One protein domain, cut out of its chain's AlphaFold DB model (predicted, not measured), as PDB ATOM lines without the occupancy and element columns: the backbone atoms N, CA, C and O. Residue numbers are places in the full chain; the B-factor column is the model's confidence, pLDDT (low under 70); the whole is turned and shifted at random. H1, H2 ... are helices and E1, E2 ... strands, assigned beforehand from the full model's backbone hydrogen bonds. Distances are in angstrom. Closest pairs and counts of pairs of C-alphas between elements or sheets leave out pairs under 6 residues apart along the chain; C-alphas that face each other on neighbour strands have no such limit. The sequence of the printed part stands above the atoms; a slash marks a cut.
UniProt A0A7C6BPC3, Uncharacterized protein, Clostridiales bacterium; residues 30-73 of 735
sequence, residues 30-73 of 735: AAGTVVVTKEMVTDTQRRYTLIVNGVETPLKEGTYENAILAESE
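AT A GLANCE: This is residues 30 to 73 of the 735 residues of an uncharacterized protein of Clostridiales bacterium (UniProt A0A7C6BPC3). This is one small, strongly twisted antiparallel sheet of four strands, in which the long strand E4 bends sharply, pairing with E1 over its earlier part and with E2 over its later part. The short E3 folds back beside E2 as a hairpin, and the one-turn helix H1 sits beyond the end of E1 and only grazes the sheet. The printed part has 44 residues, with the named elements E1, H1, E2, E3 and E4 in that order along the chain, and the sheet's order is E1, E4, E2, E3. The class is mostly strand; the whole is compact, with a radius of gyration of the C-alphas of 9.7 A, and rounded, spanning 25 by 20 by 15 A.

IN THESE COORDINATES: Find C-alpha 32 at (180.031, 184.945, 90.331); from there E1 runs over residues 32 to 36, 12.6 A from first to last C-alpha. After Thr 37 comes H1, residues 38 to 41. Go on to C-alpha 47 at (197.023, 194.142, 92.924), where E2 begins; it runs to residue 52 over 16.4 A. E3 is residues 55 to 57. E4, the longest strand by residues, runs from residue 62 to C-alpha 72 at (197.728, 189.546, 95.544), 20.4 A from first to last C-alpha, and bends by 112 degrees at residue 65.

HOW THE PARTS SIT: Begin at the edge strand E1 and look at E4, its antiparallel neighbour: C-alphas 35 and 63 face each other at 4.5 A, and N 34 and O 64 are within hydrogen-bond range at 2.8 A. The pairing of E4 is staggered: its residues 62 to 67 pair with E1 and its residues 67 to 72 with E2. E4 and E2 are antiparallel, at 141 degrees between their directions, with N 49 and O 70 at 2.8 A. E2 and the edge strand E3 form an antiparallel hairpin, at 128 degrees, with N 57 and O 50 at 2.9 A. E1 and E3 are apart. E1, H1 and E2 make a split strand-helix-strand unit, two strands of one sheet that are not neighbours, with a helix between them along the chain and E4 between them in the sheet, and its crossover is right-handed. H1 is only just on the sheet, with 5 pairs of C-alphas within 10 A; its closest C-alphas to E2 are those of Met 40 and Tyr 48, 7.2 A apart. H1 is too short for an O i to N i+4 pair; its one O i to N i+3 pair is within range.

THE WHOLE: Look for the two C-alphas farthest apart at Ala 30 and Thr 44, 26.7 A. The printed part has no cut, and its four links are tight. The mean pLDDT of the printed part is 89.2; in this model residue 30 and residues 44 to 45 are under 70.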
ATOM      1  N   ALA A  30     183.957 179.408  93.564       58.66
ATOM      2  CA  ALA A  30     182.674 179.658  92.913       58.66
ATOM      3  C   ALA A  30     182.660 181.036  92.225       58.66
ATOM      4  O   ALA A  30     182.551 182.073  92.883       58.66
ATOM      5  N   ALA A  31     182.777 181.029  90.900       74.31
ATOM      6  CA  ALA A  31     182.720 182.220  90.072       74.31
ATOM      7  C   ALA A  31     181.319 182.856  90.129       74.31
ATOM      8  O   ALA A  31     180.297 182.166  90.187       74.31
ATOM      9  N   GLY A  32     181.268 184.188  90.139       88.88
ATOM     10  CA  GLY A  32     180.031 184.945  90.331       88.88
ATOM     11  C   GLY A  32     180.007 186.243  89.535       88.88
ATOM     12  O   GLY A  32     180.749 186.407  88.568       88.88
ATOM     13  N   THR A  33     179.139 187.168  89.930       93.88
ATOM     14  CA  THR A  33     179.105 188.513  89.350       93.88
ATOM     15  C   THR A  33     180.113 189.409  90.072       93.88
ATOM     16  O   THR A  33     180.002 189.619  91.281       93.88
ATOM     17  N   VAL A  34     181.075 189.968  89.339       94.31
ATOM     18  CA  VAL A  34     182.084 190.912  89.844       94.31
ATOM     19  C   VAL A  34     181.823 192.293  89.255       94.31
ATOM     20  O   VAL A  34     181.649 192.440  88.047       94.31
ATOM     21  N   VAL A  35     181.833 193.322  90.102       94.25
ATOM     22  CA  VAL A  35     181.792 194.725  89.670       94.25
ATOM     23  C   VAL A  35     183.169 195.333  89.894       94.25
ATOM     24  O   VAL A  35     183.599 195.477  91.036       94.25
ATOM     25  N   VAL A  36     183.844 195.695  88.807       94.19
ATOM     26  CA  VAL A  36     185.125 196.402  88.842       94.19
ATOM     27  C   VAL A  36     184.841 197.897  88.797       94.19
ATOM     28  O   VAL A  36     184.215 198.389  87.856       94.19
ATOM     29  N   THR A  37     185.286 198.625  89.819       92.75
ATOM     30  CA  THR A  37     185.104 200.078  89.913       92.75
ATOM     31  C   THR A  37     186.321 200.823  89.379       92.75
ATOM     32  O   THR A  37     187.429 200.288  89.332       92.75
ATOM     33  N   LYS A  38     186.146 202.105  89.042       90.94
ATOM     34  CA  LYS A  38     187.266 202.983  88.684       90.94
ATOM     35  C   LYS A  38     188.352 203.043  89.766       90.94
ATOM     36  O   LYS A  38     189.525 203.080  89.427       90.94
ATOM     37  N   GLU A  39     187.960 203.035  91.042       87.81
ATOM     38  CA  GLU A  39     188.900 203.053  92.171       87.81
ATOM     39  C   GLU A  39     189.802 201.816  92.166       87.81
ATOM     40  O   GLU A  39     191.011 201.970  92.301       87.81
ATOM     41  N   MET A  40     189.237 200.626  91.913       87.81
ATOM     42  CA  MET A  40     189.996 199.372  91.810       87.81
ATOM     43  C   MET A  40     190.985 199.384  90.641       87.81
ATOM     44  O   MET A  40     192.097 198.894  90.779       87.81
ATOM     45  N   VAL A  41     190.597 199.957  89.496       85.12
ATOM     46  CA  VAL A  41     191.472 200.059  88.311       85.12
ATOM     47  C   VAL A  41     192.670 200.977  88.571       85.12
ATOM     48  O   VAL A  41     193.743 200.764  88.019       85.12
ATOM     49  N   THR A  42     192.495 202.006  89.402       82.19
ATOM     50  CA  THR A  42     193.545 202.987  89.723       82.19
ATOM     51  C   THR A  42     194.283 202.696  91.031       82.19
ATOM     52  O   THR A  42     195.095 203.518  91.453       82.19
ATOM     53  N   ASP A  43     193.981 201.582  91.704       76.38
ATOM     54  CA  ASP A  43     194.606 201.232  92.979       76.38
ATOM     55  C   ASP A  43     196.055 200.785  92.745       76.38
ATOM     56  O   ASP A  43     196.329 199.786  92.084       76.38
ATOM     57  N   THR A  44     197.000 201.559  93.274       68.12
ATOM     58  CA  THR A  44     198.434 201.263  93.183       68.12
ATOM     59  C   THR A  44     198.959 200.508  94.403       68.12
ATOM     60  O   THR A  44     200.126 200.127  94.412       68.12
ATOM     61  N   GLN A  45     198.146 200.337  95.451       65.00
ATOM     62  CA  GLN A  45     198.525 199.636  96.683       65.00
ATOM     63  C   GLN A  45     198.086 198.174  96.685       65.00
ATOM     64  O   GLN A  45     198.770 197.345  97.278       65.00
ATOM     65  N   ARG A  46     196.968 197.852  96.030       71.06
ATOM     66  CA  ARG A  46     196.452 196.483  95.900       71.06
ATOM     67  C   ARG A  46     196.577 196.002  94.464       71.06
ATOM     68  O   ARG A  46     196.292 196.750  93.533       71.06
ATOM     69  N   ARG A  47     196.974 194.743  94.263       80.75
ATOM     70  CA  ARG A  47     197.023 194.142  92.924       80.75
ATOM     71  C   ARG A  47     195.782 193.295  92.709       80.75
ATOM     72  O   ARG A  47     195.688 192.169  93.183       80.75
ATOM     73  N   TYR A  48     194.822 193.860  91.989       89.19
ATOM     74  CA  TYR A  48     193.622 193.145  91.587       89.19
ATOM     75  C   TYR A  48     193.856 192.377  90.287       89.19
ATOM     76  O   TYR A  48     194.330 192.936  89.298       89.19
ATOM     77  N   THR A  49     193.460 191.109  90.277       92.88
ATOM     78  CA  THR A  49     193.453 190.263  89.086       92.88
ATOM     79  C   THR A  49     192.033 189.823  88.784       92.88
ATOM     80  O   THR A  49     191.391 189.147  89.588       92.88
ATOM     81  N   LEU A  50     191.536 190.236  87.619       95.94
ATOM     82  CA  LEU A  50     190.226 189.840  87.127       95.94
ATOM     83  C   LEU A  50     190.357 188.554  86.311       95.94
ATOM     84  O   LEU A  50     191.127 188.484  85.355       95.94
ATOM     85  N   ILE A  51     189.562 187.553  86.666       97.19
ATOM     86  CA  ILE A  51     189.494 186.272  85.967       97.19
ATOM     87  C   ILE A  51     188.057 186.083  85.506       97.19
ATOM     88  O   ILE A  51     187.147 186.100  86.332       97.19
ATOM     89  N   VAL A  52     187.837 185.910  84.204       96.62
ATOM     90  CA  VAL A  52     186.502 185.756  83.603       96.62
ATOM     91  C   VAL A  52     186.468 184.447  82.835       96.62
ATOM     92  O   VAL A  52     187.289 184.229  81.947       96.62
ATOM     93  N   ASN A  53     185.532 183.554  83.167       94.44
ATOM     94  CA  ASN A  53     185.490 182.195  82.604       94.44
ATOM     95  C   ASN A  53     186.835 181.448  82.742       94.44
ATOM     96  O   ASN A  53     187.247 180.724  81.839       94.44
ATOM     97  N   GLY A  54     187.534 181.671  83.860       92.56
ATOM     98  CA  GLY A  54     188.849 181.089  84.137       92.56
ATOM     99  C   GLY A  54     190.020 181.720  83.367       92.56
ATOM    100  O   GLY A  54     191.140 181.239  83.500       92.56
ATOM    101  N   VAL A  55     189.801 182.766  82.567       96.81
ATOM    102  CA  VAL A  55     190.861 183.459  81.815       96.81
ATOM    103  C   VAL A  55     191.230 184.757  82.525       96.81
ATOM    104  O   VAL A  55     190.353 185.587  82.787       96.81
ATOM    105  N   GLU A  56     192.516 184.966  82.812       97.19
ATOM    106  CA  GLU A  56     192.995 186.262  83.300       97.19
ATOM    107  C   GLU A  56     192.745 187.337  82.233       97.19
ATOM    108  O   GLU A  56     193.037 187.157  81.048       97.19
ATOM    109  N   THR A  57     192.106 188.430  82.642       95.81
ATOM    110  CA  THR A  57     191.561 189.450  81.742       95.81
ATOM    111  C   THR A  57     191.967 190.846  82.211       95.81
ATOM    112  O   THR A  57     191.932 191.099  83.419       95.81
ATOM    113  N   PRO A  58     192.263 191.790  81.290       93.50
ATOM    114  CA  PRO A  58     192.577 193.165  81.654       93.50
ATOM    115  C   PRO A  58     191.535 193.778  82.589       93.50
ATOM    116  O   PRO A  58     190.334 193.782  82.295       93.50
ATOM    117  N   LEU A  59     192.006 194.344  83.698       91.44
ATOM    118  CA  LEU A  59     191.161 194.996  84.691       91.44
ATOM    119  C   LEU A  59     190.585 196.302  84.120       91.44
ATOM    120  O   LEU A  59     191.295 197.295  83.963       91.44
ATOM    121  N   LYS A  60     189.290 196.309  83.797       92.81
ATOM    122  CA  LYS A  60     188.569 197.483  83.282       92.81
ATOM    123  C   LYS A  60     187.286 197.704  84.076       92.81
ATOM    124  O   LYS A  60     186.689 196.754  84.570       92.81
ATOM    125  N   GLU A  61     186.866 198.962  84.203       95.31
ATOM    126  CA  GLU A  61     185.605 199.306  84.868       95.31
ATOM    127  C   GLU A  61     184.431 198.613  84.161       95.31
ATOM    128  O   GLU A  61     184.286 198.707  82.939       95.31
ATOM    129  N   GLY A  62     183.594 197.908  84.922       96.06
ATOM    130  CA  GLY A  62     182.510 197.127  84.342       96.06
ATOM    131  C   GLY A  62     181.888 196.114  85.293       96.06
ATOM    132  O   GLY A  62     182.225 196.022  86.472       96.06
ATOM    133  N   THR A  63     180.934 195.351  84.767       96.12
ATOM    134  CA  THR A  63     180.312 194.216  85.457       96.12
ATOM    135  C   THR A  63     180.561 192.956  84.646       96.12
ATOM    136  O   THR A  63     180.289 192.929  83.445       96.12
ATOM    137  N   TYR A  64     181.082 191.934  85.310       95.75
ATOM    138  CA  TYR A  64     181.534 190.688  84.713       95.75
ATOM    139  C   TYR A  64     180.790 189.524  85.352       95.75
ATOM    140  O   TYR A  64     180.666 189.461  86.573       95.75
ATOM    141  N   GLU A  65     180.304 188.608  84.525       94.69
ATOM    142  CA  GLU A  65     179.660 187.374  84.971       94.69
ATOM    143  C   GLU A  65     180.640 186.210  84.902       94.69
ATOM    144  O   GLU A  65     181.559 186.219  84.080       94.69
ATOM    145  N   ASN A  66     180.411 185.194  85.739       93.94
ATOM    146  CA  ASN A  66     181.311 184.048  85.877       93.94
ATOM    147  C   ASN A  66     182.767 184.497  86.102       93.94
ATOM    148  O   ASN A  66     183.701 184.038  85.437       93.94
ATOM    149  N   ALA A  67     182.920 185.454  87.014       96.06
ATOM    150  CA  ALA A  67     184.160 186.149  87.274       96.06
ATOM    151  C   ALA A  67     184.606 186.013  88.730       96.06
ATOM    152  O   ALA A  67     183.801 185.807  89.646       96.06
ATOM    153  N   ILE A  68     185.913 186.157  88.919       95.88
ATOM    154  CA  ILE A  68     186.603 186.215  90.203       95.88
ATOM    155  C   ILE A  68     187.483 187.463  90.181       95.88
ATOM    156  O   ILE A  68     188.134 187.758  89.179       95.88
ATOM    157  N   LEU A  69     187.489 188.199  91.291       93.62
ATOM    158  CA  LEU A  69     188.453 189.263  91.539       93.62
ATOM    159  C   LEU A  69     189.383 188.781  92.648       93.62
ATOM    160  O   LEU A  69     188.977 188.724  93.808       93.62
ATOM    161  N   ALA A  70     190.591 188.383  92.271       92.31
ATOM    162  CA  ALA A  70     191.628 187.982  93.208       92.31
ATOM    163  C   ALA A  70     192.482 189.195  93.598       92.31
ATOM    164  O   ALA A  70     192.644 190.128  92.808       92.31
ATOM    165  N   GLU A  71     193.015 189.179  94.813       89.31
ATOM    166  CA  GLU A  71     193.957 190.175  95.321       89.31
ATOM    167  C   GLU A  71     195.266 189.449  95.628       89.31
ATOM    168  O   GLU A  71     195.232 188.380  96.233       89.31
ATOM    169  N   SER A  72     196.388 190.015  95.191       87.69
ATOM    170  CA  SER A  72     197.728 189.546  95.544       87.69
ATOM    171  C   SER A  72     198.565 190.706  96.073       87.69
ATOM    172  O   SER A  72     198.296 191.881  95.781       87.69
ATOM    173  N   GLU A  73     199.599 190.392  96.844       83.62
ATOM    174  CA  GLU A  73     200.586 191.386  97.243       83.62
ATOM    175  C   GLU A  73     201.342 191.909  96.018       83.62
ATOM    176  O   GLU A  73     201.673 191.173  95.085       83.62
TER     177      GLU A  73